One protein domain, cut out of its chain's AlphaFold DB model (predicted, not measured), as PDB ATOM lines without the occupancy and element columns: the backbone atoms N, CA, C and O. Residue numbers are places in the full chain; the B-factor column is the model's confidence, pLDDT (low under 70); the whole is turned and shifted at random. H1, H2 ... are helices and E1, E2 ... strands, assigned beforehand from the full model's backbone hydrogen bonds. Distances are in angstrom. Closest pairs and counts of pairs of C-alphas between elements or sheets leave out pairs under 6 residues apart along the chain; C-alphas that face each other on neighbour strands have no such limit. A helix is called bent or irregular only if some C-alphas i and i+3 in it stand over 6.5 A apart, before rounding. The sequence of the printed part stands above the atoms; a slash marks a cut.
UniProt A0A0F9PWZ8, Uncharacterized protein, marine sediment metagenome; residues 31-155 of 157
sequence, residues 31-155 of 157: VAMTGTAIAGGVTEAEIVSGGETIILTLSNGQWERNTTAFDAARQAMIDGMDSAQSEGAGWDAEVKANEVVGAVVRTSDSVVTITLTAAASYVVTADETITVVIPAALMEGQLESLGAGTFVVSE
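This is residues 31 to 155 of the 157 residues of an uncharacterized protein of marine sediment metagenome (UniProt A0A0F9PWZ8). The domain is a sandwich of two antiparallel sheets, E1-E2-E5-E4 and E3-E6-E7, set face to face with their strands slightly crossed. Along one side the edge strands E1 and E7 come together, H2 bridges the sheets between E4 and E6 on another side, and H1 and H3 sit toward one end. The printed part has 125 residues, with three named helices and seven named strands in the order E1, H1, E2, H2, E3, H3, E4, E5, E6, E7. The class is mixed, helices and strands, with 62 residues in named elements, under half of those printed. The whole is compact, with a radius of gyration of the C-alphas of 13.8 A, and elongated, spanning 41 by 25 by 23 A.

The larger sheet runs E1, residues 31 to 34, E2, residues 53 to 59, E5, residues 111 to 115, and E4, residues 104 to 106, with E1 and E4 as its edge strands. From edge to edge its strands' lines turn by 61 degrees. E1 and E2 are antiparallel, at 154 degrees between their directions, with N 32 and O 57 2.9 A apart, within hydrogen-bond range. E2 and E5 are antiparallel at 166 degrees, with N 114 and O 54 at 2.8 A. E4 and E5 form a hairpin, with N 105 and O 113 at 2.8 A. The second sheet runs E3, residues 81 to 83, E6, residues 128 to 134, and E7, residues 146 to 154. E3 and E6 are antiparallel at 151 degrees, with N 131 and O 82 at 2.8 A, and E6 and E7 form a hairpin, with N 130 and O 151 at 2.9 A. In the sandwich, two sheets face to face, the facing parts are 10.1 A centre to centre, their best planes are 20 degrees apart, and the strands of one sheet stand at 28 degrees to those of the other. The closest C-alphas of E1 and E7 are those of Val 31 and Ala 148, 5.8 A apart. H2, residues 67 to 79, only grazes each sheet; its closest C-alphas to E4 are Arg 74 and Val 104, 6.2 A, and to E6 Met 77 and Ile 134, 6.1 A. H3, residues 91 to 95, is on the second sheet at a height of 8.9 A, over none of its strands, but only just, with 2 C-alphas falling on E3 and 2 on E6. H1, residues 44 to 49, only grazes that sheet and is near H3, with 6 pairs of C-alphas within 10 A. Residues 42 to 43 pair, parallel, with residues 153 to 154 of E7. In H1 and H3 every O i to N i+4 pair is within hydrogen-bond range; in H2 7 of 9 are.

E1 begins at C-alpha 31, (59.891, 88.486, 147.210). E2 is 19.5 A from first to last C-alpha, E5 13.0 A, E6 19.3 A and E7, the longest strand, 25.0 A, ending at C-alpha 154, (72.835, 103.385, 160.604). H2, the longest helix, is 19.2 A and begins at C-alpha 67, (73.765, 75.214, 140.070); it is irregular, with C-alphas 72 and 75 7.0 A apart. From first to last C-alpha H1 is 8.7 A, E1 9.8 A, E3 6.9 A, E4 6.9 A and H3 4.8 A.

The two C-alphas farthest apart are those of Asn 66 and Thr 125, 41.0 A. The printed part has no cut. The links E5 to E6, 12 residues, and E6 to E7, 11 residues, are long. The mean pLDDT of the printed part is 96.5, and no printed residue is under 70.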
ATOM      1  N   VAL A  31      58.886  88.873 146.223       98.12
ATOM      2  CA  VAL A  31      59.891  88.486 147.210       98.12
ATOM      3  C   VAL A  31      59.592  89.113 148.562       98.12
ATOM      4  O   VAL A  31      59.138  90.252 148.644       98.12
ATOM      5  N   ALA A  32      59.834  88.347 149.620       98.06
ATOM      6  CA  ALA A  32      59.925  88.843 150.983       98.06
ATOM      7  C   ALA A  32      61.399  88.888 151.400       98.06
ATOM      8  O   ALA A  32      62.116  87.896 151.242       98.06
ATOM      9  N   MET A  33      61.827  90.032 151.932       97.69
ATOM     10  CA  MET A  33      63.175  90.258 152.448       97.69
ATOM     11  C   MET A  33      63.140  90.243 153.981       97.69
ATOM     12  O   MET A  33      62.334  90.937 154.595       97.69
ATOM     13  N   THR A  34      63.971  89.399 154.590       97.94
ATOM     14  CA  THR A  34      64.089  89.195 156.049       97.94
ATOM     15  C   THR A  34      65.559  88.949 156.414       97.94
ATOM     16  O   THR A  34      66.420  89.073 155.549       97.94
ATOM     17  N   GLY A  35      65.867  88.586 157.659       97.12
ATOM     18  CA  GLY A  35      67.239  88.378 158.136       97.12
ATOM     19  C   GLY A  35      67.638  89.425 159.170       97.12
ATOM     20  O   GLY A  35      66.843  90.308 159.493       97.12
ATOM     21  N   THR A  36      68.839  89.298 159.720       97.00
ATOM     22  CA  THR A  36      69.314  90.164 160.808       97.00
ATOM     23  C   THR A  36      69.528  91.602 160.339       97.00
ATOM     24  O   THR A  36      69.033  92.501 161.005       97.00
ATOM     25  N   ALA A  37      70.043  91.816 159.120       95.25
ATOM     26  CA  ALA A  37      70.215  93.161 158.558       95.25
ATOM     27  C   ALA A  37      68.888  93.911 158.313       95.25
ATOM     28  O   ALA A  37      68.849  95.129 158.145       95.25
ATOM     29  N   ILE A  38      67.779  93.168 158.251       95.81
ATOM     30  CA  ILE A  38      66.435  93.693 157.983       95.81
ATOM     31  C   ILE A  38      65.651  93.870 159.286       95.81
ATOM     32  O   ILE A  38      64.816  94.767 159.413       95.81
ATOM     33  N   ALA A  39      65.888  92.989 160.259       90.94
ATOM     34  CA  ALA A  39      65.162  92.931 161.516       90.94
ATOM     35  C   ALA A  39      65.626  94.030 162.483       90.94
ATOM     36  O   ALA A  39      66.353  93.769 163.431       90.94
ATOM     37  N   GLY A  40      65.131  95.253 162.272       80.25
ATOM     38  CA  GLY A  40      65.459  96.412 163.109       80.25
ATOM     39  C   GLY A  40      66.546  97.321 162.533       80.25
ATOM     40  O   GLY A  40      66.850  98.331 163.161       80.25
ATOM     41  N   GLY A  41      67.048  97.010 161.333       88.00
ATOM     42  CA  GLY A  41      68.180  97.689 160.701       88.00
ATOM     43  C   GLY A  41      69.504  97.012 161.043       88.00
ATOM     44  O   GLY A  41      69.523  95.979 161.707       88.00
ATOM     45  N   VAL A  42      70.597  97.601 160.570       96.19
ATOM     46  CA  VAL A  42      71.964  97.158 160.855       96.19
ATOM     47  C   VAL A  42      72.832  98.374 161.145       96.19
ATOM     48  O   VAL A  42      72.597  99.448 160.598       96.19
ATOM     49  N   THR A  43      73.816  98.231 162.016       96.75
ATOM     50  CA  THR A  43      74.763  99.294 162.368       96.75
ATOM     51  C   THR A  43      76.065  99.162 161.583       96.75
ATOM     52  O   THR A  43      76.439  98.071 161.147       96.75
ATOM     53  N   GLU A  44      76.813 100.259 161.459       96.62
ATOM     54  CA  GLU A  44      78.167 100.234 160.889       96.62
ATOM     55  C   GLU A  44      79.060  99.164 161.548       96.62
ATOM     56  O   GLU A  44      79.721  98.391 160.855       96.62
ATOM     57  N   ALA A  45      79.040  99.050 162.881       96.19
ATOM     58  CA  ALA A  45      79.883  98.088 163.594       96.19
ATOM     59  C   ALA A  45      79.504  96.621 163.337       96.19
ATOM     60  O   ALA A  45      80.372  95.743 163.383       96.19
ATOM     61  N   GLU A  46      78.229  96.340 163.061       97.00
ATOM     62  CA  GLU A  46      77.770  95.006 162.665       97.00
ATOM     63  C   GLU A  46      78.255  94.656 161.253       97.00
ATOM     64  O   GLU A  46      78.733  93.544 161.037       97.00
ATOM     65  N   ILE A  47      78.263  95.616 160.321       97.50
ATOM     66  CA  ILE A  47      78.861  95.434 158.985       97.50
ATOM     67  C   ILE A  47      80.381  95.220 159.076       97.50
ATOM     68  O   ILE A  47      80.926  94.310 158.444       97.50
ATOM     69  N   VAL A  48      81.068  95.996 159.919       97.50
ATOM     70  CA  VAL A  48      82.507  95.835 160.189       97.50
ATOM     71  C   VAL A  48      82.818  94.450 160.759       97.50
ATOM     72  O   VAL A  48      83.813  93.830 160.379       97.50
ATOM     73  N   SER A  49      81.965  93.943 161.653       96.88
ATOM     74  CA  SER A  49      82.117  92.613 162.261       96.88
ATOM     75  C   SER A  49      81.744  91.473 161.304       96.88
ATOM     76  O   SER A  49      82.327  90.389 161.389       96.88
ATOM     77  N   GLY A  50      80.805  91.720 160.388       97.19
ATOM     78  CA  GLY A  50      80.243  90.734 159.471       97.19
ATOM     79  C   GLY A  50      79.318  89.719 160.150       97.19
ATOM     80  O   GLY A  50      79.132  89.702 161.365       97.19
ATOM     81  N   GLY A  51      78.755  88.822 159.341       97.19
ATOM     82  CA  GLY A  51      77.842  87.760 159.786       97.19
ATOM     83  C   GLY A  51      76.361  88.121 159.694       97.19
ATOM     84  O   GLY A  51      75.509  87.250 159.883       97.19
ATOM     85  N   GLU A  52      76.053  89.367 159.343       97.81
ATOM     86  CA  GLU A  52      74.692  89.823 159.100       97.81
ATOM     87  C   GLU A  52      74.058  89.106 157.907       97.81
ATOM     88  O   GLU A  52      74.709  88.779 156.912       97.81
ATOM     89  N   THR A  53      72.759  88.830 158.010       97.94
ATOM     90  CA  THR A  53      72.028  88.003 157.052       97.94
ATOM     91  C   THR A  53      70.941  88.782 156.329       97.94
ATOM     92  O   THR A  53      70.151  89.500 156.942       97.94
ATOM     93  N   ILE A  54      70.854  88.557 155.017       98.25
ATOM     94  CA  ILE A  54      69.754  88.993 154.155       98.25
ATOM     95  C   ILE A  54      69.143  87.736 153.534       98.25
ATOM     96  O   ILE A  54      69.796  86.983 152.812       98.25
ATOM     97  N   ILE A  55      67.878  87.473 153.843       98.38
ATOM     98  CA  ILE A  55      67.147  86.278 153.423       98.38
ATOM     99  C   ILE A  55      66.045  86.693 152.455       98.38
ATOM    100  O   ILE A  55      65.113  87.413 152.823       98.38
ATOM    101  N   LEU A  56      66.134  86.186 151.228       98.50
ATOM    102  CA  LEU A  56      65.213  86.457 150.132       98.50
ATOM    103  C   LEU A  56      64.330  85.232 149.888       98.50
ATOM    104  O   LEU A  56      64.820  84.169 149.499       98.50
ATOM    105  N   THR A  57      63.022  85.381 150.106       98.56
ATOM    106  CA  THR A  57      62.033  84.312 149.899       98.56
ATOM    107  C   THR A  57      61.097  84.648 148.744       98.56
ATOM    108  O   THR A  57      60.302  85.582 148.844       98.56
ATOM    109  N   LEU A  58      61.161  83.877 147.656       98.06
ATOM    110  CA  LEU A  58      60.288  84.033 146.494       98.06
ATOM    111  C   LEU A  58      58.909  83.410 146.734       98.06
ATOM    112  O   LEU A  58      58.779  82.313 147.275       98.06
ATOM    113  N   SER A  59      57.878  84.097 146.255       97.62
ATOM    114  CA  SER A  59      56.518  83.585 146.076       97.62
ATOM    115  C   SER A  59      56.154  83.655 144.596       97.62
ATOM    116  O   SER A  59      56.536  84.603 143.914       97.62
ATOM    117  N   ASN A  60      55.419  82.661 144.090       93.69
ATOM    118  CA  ASN A  60      55.072  82.531 142.663       93.69
ATOM    119  C   ASN A  60      56.291  82.480 141.718       93.69
ATOM    120  O   ASN A  60      56.179  82.787 140.536       93.69
ATOM    121  N   GLY A  61      57.455  82.085 142.234       93.38
ATOM    122  CA  GLY A  61      58.700  81.950 141.486       93.38
ATOM    123  C   GLY A  61      59.651  80.980 142.175       93.38
ATOM    124  O   GLY A  61      59.399  80.546 143.302       93.38
ATOM    125  N   GLN A  62      60.723  80.612 141.481       96.44
ATOM    126  CA  GLN A  62      61.771  79.727 141.985       96.44
ATOM    127  C   GLN A  62      63.131  80.327 141.637       96.44
ATOM    128  O   GLN A  62      63.279  80.985 140.606       96.44
ATOM    129  N   TRP A  63      64.115  80.084 142.492       97.81
ATOM    130  CA  TRP A  63      65.509  80.371 142.187       97.81
ATOM    131  C   TRP A  63      66.022  79.411 141.108       97.81
ATOM    132  O   TRP A  63      65.562  78.270 141.026       97.81
ATOM    133  N   GLU A  64      66.979  79.882 140.313       97.50
ATOM    134  CA  GLU A  64      67.637  79.134 139.240       97.50
ATOM    135  C   GLU A  64      68.129  77.775 139.756       97.50
ATOM    136  O   GLU A  64      68.920  77.679 140.704       97.50
ATOM    137  N   ARG A  65      67.600  76.702 139.159       95.88
ATOM    138  CA  ARG A  65      67.847  75.328 139.617       95.88
ATOM    139  C   ARG A  65      69.180  74.795 139.121       95.88
ATOM    140  O   ARG A  65      69.761  73.921 139.772       95.88
ATOM    141  N   ASN A  66      69.660  75.287 137.983       96.50
ATOM    142  CA  ASN A  66      70.966  74.929 137.463       96.50
ATOM    143  C   ASN A  66      72.051  75.572 138.329       96.50
ATOM    144  O   ASN A  66      72.331  76.762 138.214       96.50
ATOM    145  N   THR A  67      72.706  74.761 139.161       94.81
ATOM    146  CA  THR A  67      73.765  75.214 140.070       94.81
ATOM    147  C   THR A  67      74.856  76.008 139.359       94.81
ATOM    148  O   THR A  67      75.291  77.023 139.877       94.81
ATOM    149  N   THR A  68      75.270  75.608 138.152       97.38
ATOM    150  CA  THR A  68      76.304  76.337 137.404       97.38
ATOM    151  C   THR A  68      75.822  77.716 136.953       97.38
ATOM    152  O   THR A  68      76.595  78.671 136.994       97.38
ATOM    153  N   ALA A  69      74.558  77.835 136.537       96.56
ATOM    154  CA  ALA A  69      73.974  79.119 136.154       96.56
ATOM    155  C   ALA A  69      73.761  80.024 137.377       96.56
ATOM    156  O   ALA A  69      74.156  81.188 137.347       96.56
ATOM    157  N   PHE A  70      73.233  79.467 138.473       97.38
ATOM    158  CA  PHE A  70      73.092  80.172 139.745       97.38
ATOM    159  C   PHE A  70      74.450  80.685 140.232       97.38
ATOM    160  O   PHE A  70      74.594  81.873 140.508       97.38
ATOM    161  N   ASP A  71      75.469  79.820 140.257       97.50
ATOM    162  CA  ASP A  71      76.808  80.160 140.732       97.50
ATOM    163  C   ASP A  71      77.444  81.301 139.936       97.50
ATOM    164  O   ASP A  71      78.119  82.141 140.536       97.50
ATOM    165  N   ALA A  72      77.209  81.341 138.620       97.50
ATOM    166  CA  ALA A  72      77.670  82.402 137.729       97.50
ATOM    167  C   ALA A  72      76.918  83.730 137.935       97.50
ATOM    168  O   ALA A  72      77.478  84.793 137.680       97.50
ATOM    169  N   ALA A  73      75.672  83.687 138.413       97.50
ATOM    170  CA  ALA A  73      74.835  84.864 138.634       97.50
ATOM    171  C   ALA A  73      74.970  85.474 140.045       97.50
ATOM    172  O   ALA A  73      74.454  86.563 140.286       97.50
ATOM    173  N   ARG A  74      75.684  84.825 140.977       98.25
ATOM    174  CA  ARG A  74      75.860  85.323 142.358       98.25
ATOM    175  C   ARG A  74      76.537  86.687 142.433       98.25
ATOM    176  O   ARG A  74      76.127  87.499 143.252       98.25
ATOM    177  N   GLN A  75      77.508  86.961 141.560       98.31
ATOM    178  CA  GLN A  75      78.128  88.289 141.499       98.31
ATOM    179  C   GLN A  75      77.087  89.369 141.179       98.31
ATOM    180  O   GLN A  75      77.038  90.387 141.851       98.31
ATOM    181  N   ALA A  76      76.169  89.099 140.247       98.00
ATOM    182  CA  ALA A  76      75.102  90.039 139.922       98.00
ATOM    183  C   ALA A  76      74.109  90.254 141.083       98.00
ATOM    184  O   ALA A  76      73.425  91.273 141.106       98.00
ATOM    185  N   MET A  77      74.006  89.319 142.042       98.31
ATOM    186  CA  MET A  77      73.256  89.561 143.284       98.31
ATOM    187  C   MET A  77      73.961  90.598 144.154       98.31
ATOM    188  O   MET A  77      73.309  91.491 144.681       98.31
ATOM    189  N   ILE A  78      75.281  90.460 144.303       98.44
ATOM    190  CA  ILE A  78      76.112  91.380 145.087       98.44
ATOM    191  C   ILE A  78      76.042  92.774 144.470       98.44
ATOM    192  O   ILE A  78      75.699  93.731 145.157       98.44
ATOM    193  N   ASP A  79      76.238  92.862 143.154       97.88
ATOM    194  CA  ASP A  79      76.144  94.117 142.404       97.88
ATOM    195  C   ASP A  79      74.734  94.736 142.478       97.88
ATOM    196  O   ASP A  79      74.575  95.947 142.354       97.88
ATOM    197  N   GLY A  80      73.706  93.905 142.689       97.56
ATOM    198  CA  GLY A  80      72.312  94.316 142.856       97.56
ATOM    199  C   GLY A  80      71.964  94.881 144.238       97.56
ATOM    200  O   GLY A  80      70.826  95.310 144.423       97.56
ATOM    201  N   MET A  81      72.892  94.875 145.201       98.06
ATOM    202  CA  MET A  81      72.750  95.563 146.488       98.06
ATOM    203  C   MET A  81      73.442  96.922 146.396       98.06
ATOM    204  O   MET A  81      74.659  96.996 146.514       98.06
ATOM    205  N   ASP A  82      72.673  97.978 146.147       97.88
ATOM    206  CA  ASP A  82      73.176  99.287 145.724       97.88
ATOM    207  C   ASP A  82      72.915 100.366 146.771       97.88
ATOM    208  O   ASP A  82      71.779 100.514 147.233       97.88
ATOM    209  N   SER A  83      73.951 101.115 147.136       97.00
ATOM    210  CA  SER A  83      73.803 102.254 148.034       97.00
ATOM    211  C   SER A  83      73.193 103.464 147.335       97.00
ATOM    212  O   SER A  83      73.531 103.790 146.200       97.00
ATOM    213  N   ALA A  84      72.311 104.181 148.034       95.38
ATOM    214  CA  ALA A  84      71.871 105.509 147.611       95.38
ATOM    215  C   ALA A  84      72.936 106.597 147.864       95.38
ATOM    216  O   ALA A  84      72.807 107.716 147.355       95.38
ATOM    217  N   GLN A  85      73.952 106.290 148.669       92.75
ATOM    218  CA  GLN A  85      75.072 107.156 149.005       92.75
ATOM    219  C   GLN A  85      76.333 106.731 148.232       92.75
ATOM    220  O   GLN A  85      76.310 105.831 147.395       92.75
ATOM    221  N   SER A  86      77.433 107.463 148.420       92.06
ATOM    222  CA  SER A  86      78.659 107.271 147.638       92.06
ATOM    223  C   SER A  86      79.914 107.645 148.432       92.06
ATOM    224  O   SER A  86      80.787 108.365 147.934       92.06
ATOM    225  N   GLU A  87      79.979 107.241 149.700       90.94
ATOM    226  CA  GLU A  87      81.151 107.420 150.551       90.94
ATOM    227  C   GLU A  87      82.352 106.637 150.011       90.94
ATOM    228  O   GLU A  87      82.226 105.539 149.470       90.94
ATOM    229  N   GLY A  88      83.556 107.180 150.214       90.81
ATOM    230  CA  GLY A  88      84.797 106.532 149.772       90.81
ATOM    231  C   GLY A  88      85.086 105.187 150.448       90.81
ATOM    232  O   GLY A  88      85.901 104.433 149.929       90.81
ATOM    233  N   ALA A  89      84.424 104.907 151.573       94.69
ATOM    234  CA  ALA A  89      84.493 103.650 152.315       94.69
ATOM    235  C   ALA A  89      83.087 103.142 152.724       94.69
ATOM    236  O   ALA A  89      82.942 102.420 153.707       94.69
ATOM    237  N   GLY A  90      82.055 103.545 151.970       96.12
ATOM    238  CA  GLY A  90      80.673 103.090 152.150       96.12
ATOM    239  C   GLY A  90      80.407 101.745 151.472       96.12
ATOM    240  O   GLY A  90      81.331 101.044 151.044       96.12
ATOM    241  N   TRP A  91      79.133 101.379 151.339       97.56
ATOM    242  CA  TRP A  91      78.726 100.023 150.958       97.56
ATOM    243  C   TRP A  91      79.274  99.626 149.595       97.56
ATOM    244  O   TRP A  91      79.818  98.536 149.425       97.56
ATOM    245  N   ASP A  92      79.192 100.538 148.634       97.44
ATOM    246  CA  ASP A  92      79.642 100.305 147.267       97.44
ATOM    247  C   ASP A  92      81.156 100.079 147.164       97.44
ATOM    248  O   ASP A  92      81.608  99.291 146.331       97.44
ATOM    249  N   ALA A  93      81.934 100.753 148.013       97.06
ATOM    250  CA  ALA A  93      83.392 100.704 147.999       97.06
ATOM    251  C   ALA A  93      83.958  99.541 148.825       97.06
ATOM    252  O   ALA A  93      84.973  98.966 148.437       97.06
ATOM    253  N   GLU A  94      83.313  99.186 149.941       97.19
ATOM    254  CA  GLU A  94      83.868  98.228 150.905       97.19
ATOM    255  C   GLU A  94      83.105  96.908 150.968       97.19
ATOM    256  O   GLU A  94      83.738  95.855 151.045       97.19
ATOM    257  N   VAL A  95      81.772  96.932 150.888       97.44
ATOM    258  CA  VAL A  95      80.950  95.715 150.944       97.44
ATOM    259  C   VAL A  95      80.786  95.147 149.537       97.44
ATOM    260  O   VAL A  95      81.355  94.107 149.224       97.44
ATOM    261  N   LYS A  96      80.094  95.855 148.638       97.31
ATOM    262  CA  LYS A  96      79.806  95.399 147.266       97.31
ATOM    263  C   LYS A  96      81.074  95.017 146.493       97.31
ATOM    264  O   LYS A  96      81.086  94.001 145.802       97.31
ATOM    265  N   ALA A  97      82.140  95.810 146.612       97.19
ATOM    266  CA  ALA A  97      83.377  95.592 145.863       97.19
ATOM    267  C   ALA A  97      84.200  94.382 146.342       97.19
ATOM    268  O   ALA A  97      84.942  93.807 145.543       97.19
ATOM    269  N   ASN A  98      84.091  94.007 147.622       97.56
ATOM    270  CA  ASN A  98      84.938  92.977 148.237       97.56
ATOM    271  C   ASN A  98      84.173  91.714 148.654       97.56
ATOM    272  O   ASN A  98      84.806  90.706 148.983       97.56
ATOM    273  N   GLU A  99      82.839  91.749 148.643       98.25
ATOM    274  CA  GLU A  99      82.005  90.620 149.039       98.25
ATOM    275  C   GLU A  99      82.277  89.394 148.161       98.25
ATOM    276  O   GLU A  99      82.473  89.468 146.944       98.25
ATOM    277  N   VAL A 100      82.281  88.222 148.787       97.50
ATOM    278  CA  VAL A 100      82.578  86.972 148.090       97.50
ATOM    279  C   VAL A 100      81.299  86.360 147.537       97.50
ATOM    280  O   VAL A 100      80.300  86.238 148.235       97.50
ATOM    281  N   VAL A 101      81.335  85.822 146.315       97.75
ATOM    282  CA  VAL A 101      80.175  85.101 145.740       97.75
ATOM    283  C   VAL A 101      79.700  83.927 146.611       97.75
ATOM    284  O   VAL A 101      78.549  83.514 146.521       97.75
ATOM    285  N   GLY A 102      80.569  83.393 147.477       97.69
ATOM    286  CA  GLY A 102      80.224  82.371 148.466       97.69
ATOM    287  C   GLY A 102      79.252  82.839 149.556       97.69
ATOM    288  O   GLY A 102      78.610  81.989 150.165       97.69
ATOM    289  N   ALA A 103      79.107  84.150 149.770       97.75
ATOM    290  CA  ALA A 103      78.141  84.738 150.695       97.75
ATOM    291  C   ALA A 103      76.695  84.453 150.270       97.75
ATOM    292  O   ALA A 103      75.818  84.337 151.123       97.75
ATOM    293  N   VAL A 104      76.447  84.311 148.961       98.50
ATOM    294  CA  VAL A 104      75.123  84.077 148.375       98.50
ATOM    295  C   VAL A 104      74.867  82.575 148.251       98.50
ATOM    296  O   VAL A 104      75.422  81.899 147.380       98.50
ATOM    297  N   VAL A 105      73.990  82.043 149.102       98.19
ATOM    298  CA  VAL A 105      73.695  80.608 149.179       98.19
ATOM    299  C   VAL A 105      72.212  80.346 148.954       98.19
ATOM    300  O   VAL A 105      71.350  80.808 149.700       98.19
ATOM    301  N   ARG A 106      71.895  79.529 147.949       97.44
ATOM    302  CA  ARG A 106      70.546  78.993 147.747       97.44
ATOM    303  C   ARG A 106      70.285  77.856 148.732       97.44
ATOM    304  O   ARG A 106      70.860  76.778 148.601       97.44
ATOM    305  N   THR A 107      69.416  78.085 149.711       94.69
ATOM    306  CA  THR A 107      69.094  77.102 150.763       94.69
ATOM    307  C   THR A 107      67.880  76.242 150.409       94.69
ATOM    308  O   THR A 107      67.733  75.136 150.926       94.69
ATOM    309  N   SER A 108      67.024  76.710 149.496       96.62
ATOM    310  CA  SER A 108      65.934  75.927 148.903       96.62
ATOM    311  C   SER A 108      65.543  76.472 147.525       96.62
ATOM    312  O   SER A 108      66.143  77.418 147.020       96.62
ATOM    313  N   ASP A 109      64.523  75.899 146.886       96.31
ATOM    314  CA  ASP A 109      64.044  76.408 145.595       96.31
ATOM    315  C   ASP A 109      63.372  77.786 145.694       96.31
ATOM    316  O   ASP A 109      63.250  78.480 144.688       96.31
ATOM    317  N   SER A 110      62.970  78.212 146.893       97.44
ATOM    318  CA  SER A 110      62.334  79.512 147.129       97.44
ATOM    319  C   SER A 110      63.128  80.429 148.052       97.44
ATOM    320  O   SER A 110      62.741  81.583 148.197       97.44
ATOM    321  N   VAL A 111      64.235  79.978 148.653       98.25
ATOM    322  CA  VAL A 111      65.014  80.775 149.618       98.25
ATOM    323  C   VAL A 111      66.485  80.876 149.215       98.25
ATOM    324  O   VAL A 111      67.150  79.862 148.986       98.25
ATOM    325  N   VAL A 112      66.985  82.112 149.191       98.56
ATOM    326  CA  VAL A 112      68.410  82.456 149.138       98.56
ATOM    327  C   VAL A 112      68.770  83.209 150.413       98.56
ATOM    328  O   VAL A 112      68.032  84.087 150.856       98.56
ATOM    329  N   THR A 113      69.905  82.854 150.999       98.50
ATOM    330  CA  THR A 113      70.489  83.506 152.168       98.50
ATOM    331  C   THR A 113      71.819  84.118 151.759       98.50
ATOM    332  O   THR A 113      72.679  83.425 151.221       98.50
ATOM    333  N   ILE A 114      71.973  85.409 152.019       98.56
ATOM    334  CA  ILE A 114      73.213  86.158 151.863       98.56
ATOM    335  C   ILE A 114      73.759  86.377 153.270       98.56
ATOM    336  O   ILE A 114      73.037  86.903 154.115       98.56
ATOM    337  N   THR A 115      74.982  85.929 153.541       98.50
ATOM    338  CA  THR A 115      75.675  86.190 154.816       98.50
ATOM    339  C   THR A 115      76.844  87.118 154.539       98.50
ATOM    340  O   THR A 115      77.803  86.689 153.901       98.50
ATOM    341  N   LEU A 116      76.737  88.367 154.985       98.19
ATOM    342  CA  LEU A 116      77.724  89.405 154.711       98.19
ATOM    343  C   LEU A 116      79.063  89.051 155.356       98.19
ATOM    344  O   LEU A 116      79.118  88.644 156.524       98.19
ATOM    345  N   THR A 117      80.145  89.190 154.596       98.38
ATOM    346  CA  THR A 117      81.490  89.077 155.162       98.38
ATOM    347  C   THR A 117      81.847  90.329 155.959       98.38
ATOM    348  O   THR A 117      81.207  91.370 155.853       98.38
ATOM    349  N   ALA A 118      82.853  90.211 156.827       98.06
ATOM    350  CA  ALA A 118      83.335  91.338 157.613       98.06
ATOM    351  C   ALA A 118      83.991  92.390 156.705       98.06
ATOM    352  O   ALA A 118      84.980  92.086 156.030       98.06
ATOM    353  N   ALA A 119      83.488  93.624 156.735       97.50
ATOM    354  CA  ALA A 119      84.040  94.750 155.987       97.50
ATOM    355  C   ALA A 119      84.806  95.692 156.929       97.50
ATOM    356  O   ALA A 119      84.312  96.734 157.343       97.50
ATOM    357  N   ALA A 120      86.035  95.316 157.297       96.75
ATOM    358  CA  ALA A 120      86.795  95.981 158.364       96.75
ATOM    359  C   ALA A 120      87.088  97.482 158.139       96.75
ATOM    360  O   ALA A 120      87.379  98.191 159.101       96.75
ATOM    361  N   SER A 121      87.053  97.943 156.888       96.19
ATOM    362  CA  SER A 121      87.289  99.343 156.505       96.19
ATOM    363  C   SER A 121      85.998 100.136 156.282       96.19
ATOM    364  O   SER A 121      86.085 101.319 155.963       96.19
ATOM    365  N   TYR A 122      84.829  99.499 156.410       97.06
ATOM    366  CA  TYR A 122      83.536 100.132 156.179       97.06
ATOM    367  C   TYR A 122      83.313 101.276 157.170       97.06
ATOM    368  O   TYR A 122      83.442 101.087 158.380       97.06
ATOM    369  N   VAL A 123      83.006 102.458 156.643       95.50
ATOM    370  CA  VAL A 123      82.686 103.647 157.433       95.50
ATOM    371  C   VAL A 123      81.737 104.553 156.662       95.50
ATOM    372  O   VAL A 123      81.954 104.866 155.487       95.50
ATOM    373  N   VAL A 124      80.707 105.021 157.356       94.88
ATOM    374  CA  VAL A 124      79.713 105.961 156.848       94.88
ATOM    375  C   VAL A 124      79.674 107.216 157.716       94.88
ATOM    376  O   VAL A 124      80.090 107.227 158.869       94.88
ATOM    377  N   THR A 125      79.214 108.322 157.132       93.75
ATOM    378  CA  THR A 125      79.068 109.619 157.837       93.75
ATOM    379  C   THR A 125      77.610 110.057 157.978       93.75
ATOM    380  O   THR A 125      77.331 111.205 158.320       93.75
ATOM    381  N   ALA A 126      76.696 109.179 157.578       94.12
ATOM    382  CA  ALA A 126      75.252 109.298 157.677       94.12
ATOM    383  C   ALA A 126      74.640 107.912 157.432       94.12
ATOM    384  O   ALA A 126      75.304 107.029 156.890       94.12
ATOM    385  N   ASP A 127      73.367 107.740 157.787       95.38
ATOM    386  CA  ASP A 127      72.627 106.516 157.480       95.38
ATOM    387  C   ASP A 127      72.657 106.207 155.970       95.38
ATOM    388  O   ASP A 127      72.258 107.028 155.132       95.38
ATOM    389  N   GLU A 128      73.082 104.992 155.633       95.56
ATOM    390  CA  GLU A 128      73.212 104.503 154.266       95.56
ATOM    391  C   GLU A 128      72.000 103.631 153.904       95.56
ATOM    392  O   GLU A 128      71.640 102.701 154.622       95.56
ATOM    393  N   THR A 129      71.316 103.935 152.798       96.50
ATOM    394  CA  THR A 129      70.137 103.183 152.345       96.50
ATOM    395  C   THR A 129      70.517 102.263 151.201       96.50
ATOM    396  O   THR A 129      70.828 102.728 150.106       96.50
ATOM    397  N   ILE A 130      70.406 100.957 151.431       97.81
ATOM    398  CA  ILE A 130      70.756  99.934 150.449       97.81
ATOM    399  C   ILE A 130      69.492  99.441 149.761       97.81
ATOM    400  O   ILE A 130      68.562  98.956 150.407       97.81
ATOM    401  N   THR A 131      69.458  99.548 148.436       98.00
ATOM    402  CA  THR A 131      68.405  98.989 147.587       98.00
ATOM    403  C   THR A 131      68.818  97.614 147.099       98.00
ATOM    404  O   THR A 131      69.884  97.452 146.520       98.00
ATOM    405  N   VAL A 132      67.953  96.619 147.294       98.31
ATOM    406  CA  VAL A 132      68.217  95.244 146.860       98.31
ATOM    407  C   VAL A 132      67.383  94.926 145.625       98.31
ATOM    408  O   VAL A 132      66.148  94.911 145.663       98.31
ATOM    409  N   VAL A 133      68.068  94.631 144.522       98.31
ATOM    410  CA  VAL A 133      67.484  94.207 143.249       98.31
ATOM    411  C   VAL A 133      67.983  92.813 142.904       98.31
ATOM    412  O   VAL A 133      69.177  92.564 142.784       98.31
ATOM    413  N   ILE A 134      67.047  91.892 142.700       98.25
ATOM    414  CA  ILE A 134      67.341  90.520 142.305       98.25
ATOM    415  C   ILE A 134      67.510  90.484 140.783       98.25
ATOM    416  O   ILE A 134      66.546  90.780 140.061       98.25
ATOM    417  N   PRO A 135      68.688  90.108 140.259       97.94
ATOM    418  CA  PRO A 135      68.881  89.951 138.824       97.94
ATOM    419  C   PRO A 135      68.030  88.797 138.278       97.94
ATOM    420  O   PRO A 135      67.891  87.748 138.908       97.94
ATOM    421  N   ALA A 136      67.510  88.966 137.059       96.56
ATOM    422  CA  ALA A 136      66.687  87.959 136.383       96.56
ATOM    423  C   ALA A 136      67.382  86.589 136.298       96.56
ATOM    424  O   ALA A 136      66.745  85.563 136.493       96.56
ATOM    425  N   ALA A 137      68.702  86.586 136.084       96.25
ATOM    426  CA  ALA A 137      69.520  85.382 135.941       96.25
ATOM    427  C   ALA A 137      69.576  84.487 137.195       96.25
ATOM    428  O   ALA A 137      70.008  83.344 137.096       96.25
ATOM    429  N   LEU A 138      69.159  84.982 138.367       96.81
ATOM    430  CA  LEU A 138      69.034  84.153 139.570       96.81
ATOM    431  C   LEU A 138      67.670  83.481 139.691       96.81
ATOM    432  O   LEU A 138      67.504  82.619 140.549       96.81
ATOM    433  N   MET A 139      66.690  83.861 138.875       96.88
ATOM    434  CA  MET A 139      65.322  83.368 138.964       96.88
ATOM    435  C   MET A 139      64.969  82.546 137.728       96.88
ATOM    436  O   MET A 139      65.142  82.978 136.590       96.88
ATOM    437  N   GLU A 140      64.401  81.368 137.959       95.12
ATOM    438  CA  GLU A 140      64.049  80.431 136.899       95.12
ATOM    439  C   GLU A 140      63.063  81.070 135.901       95.12
ATOM    440  O   GLU A 140      61.970  81.523 136.266       95.12
ATOM    441  N   GLY A 141      63.452  81.102 134.623       90.75
ATOM    442  CA  GLY A 141      62.603  81.567 133.524       90.75
ATOM    443  C   GLY A 141      62.274  83.064 133.530       90.75
ATOM    444  O   GLY A 141      61.366  83.477 132.806       90.75
ATOM    445  N   GLN A 142      62.970  83.879 134.329       92.62
ATOM    446  CA  GLN A 142      62.746  85.324 134.376       92.62
ATOM    447  C   GLN A 142      63.599  86.070 133.348       92.62
ATOM    448  O   GLN A 142      64.747  85.720 133.087       92.62
ATOM    449  N   LEU A 143      63.030  87.137 132.780       92.38
ATOM    450  CA  LEU A 143      63.716  88.046 131.850       92.38
ATOM    451  C   LEU A 143      63.930  89.446 132.439       92.38
ATOM    452  O   LEU A 143      64.718  90.223 131.906       92.38
ATOM    453  N   GLU A 144      63.236  89.769 133.528       94.44
ATOM    454  CA  GLU A 144      63.302  91.062 134.204       94.44
ATOM    455  C   GLU A 144      63.789  90.884 135.641       94.44
ATOM    456  O   GLU A 144      63.550  89.850 136.270       94.44
ATOM    457  N   SER A 145      64.470  91.903 136.162       96.50
ATOM    458  CA  SER A 145      64.846  91.944 137.570       96.50
ATOM    459  C   SER A 145      63.626  92.142 138.474       96.50
ATOM    460  O   SER A 145      62.563  92.622 138.061       96.50
ATOM    461  N   LEU A 146      63.789  91.771 139.741       97.44
ATOM    462  CA  LEU A 146      62.772  91.919 140.774       97.44
ATOM    463  C   LEU A 146      63.326  92.764 141.923       97.44
ATOM    464  O   LEU A 146      64.300  92.380 142.561       97.44
ATOM    465  N   GLY A 147      62.703  93.906 142.206       97.56
ATOM    466  CA  GLY A 147      63.042  94.701 143.389       97.56
ATOM    467  C   GLY A 147      62.608  93.981 144.664       97.56
ATOM    468  O   GLY A 147      61.447  93.577 144.767       97.56
ATOM    469  N   ALA A 148      63.527  93.819 145.617       96.69
ATOM    470  CA  ALA A 148      63.248  93.164 146.891       96.69
ATOM    471  C   ALA A 148      62.837  94.132 148.001       96.69
ATOM    472  O   ALA A 148      61.995  93.795 148.831       96.69
ATOM    473  N   GLY A 149      63.398  95.338 147.986       96.38
ATOM    474  CA  GLY A 149      63.132  96.376 148.972       96.38
ATOM    475  C   GLY A 149      64.404  97.137 149.309       96.38
ATOM    476  O   GLY A 149      65.375  97.099 148.553       96.38
ATOM    477  N   THR A 150      64.386  97.808 150.454       97.12
ATOM    478  CA  THR A 150      65.541  98.522 150.991       97.12
ATOM    479  C   THR A 150      65.771  98.165 152.457       97.12
ATOM    480  O   THR A 150      64.848  97.721 153.144       97.12
ATOM    481  N   PHE A 151      66.993  98.368 152.935       97.00
ATOM    482  CA  PHE A 151      67.322  98.413 154.360       97.00
ATOM    483  C   PHE A 151      68.296  99.564 154.623       97.00
ATOM    484  O   PHE A 151      68.815 100.163 153.680       97.00
ATOM    485  N   VAL A 152      68.483  99.909 155.895       96.25
ATOM    486  CA  VAL A 152      69.328 101.033 156.310       96.25
ATOM    487  C   VAL A 152      70.468 100.510 157.166       96.25
ATOM    488  O   VAL A 152      70.222  99.741 158.099       96.25
ATOM    489  N   VAL A 153      71.681 100.949 156.840       97.00
ATOM    490  CA  VAL A 153      72.843 100.873 157.719       97.00
ATOM    491  C   VAL A 153      72.927 102.190 158.480       97.00
ATOM    492  O   VAL A 153      73.068 103.241 157.860       97.00
ATOM    493  N   SER A 154      72.783 102.164 159.801       95.75
ATOM    494  CA  SER A 154      72.835 103.385 160.604       95.75
ATOM    495  C   SER A 154      74.271 103.820 160.878       95.75
ATOM    496  O   SER A 154      75.116 102.985 161.224       95.75
ATOM    497  N   GLU A 155      74.522 105.128 160.784       92.62
ATOM    498  CA  GLU A 155      75.802 105.719 161.181       92.62
ATOM    499  C   GLU A 155      76.034 105.515 162.681       92.62
ATOM    500  O   GLU A 155      75.185 105.845 163.512       92.62
TER     501      GLU A 155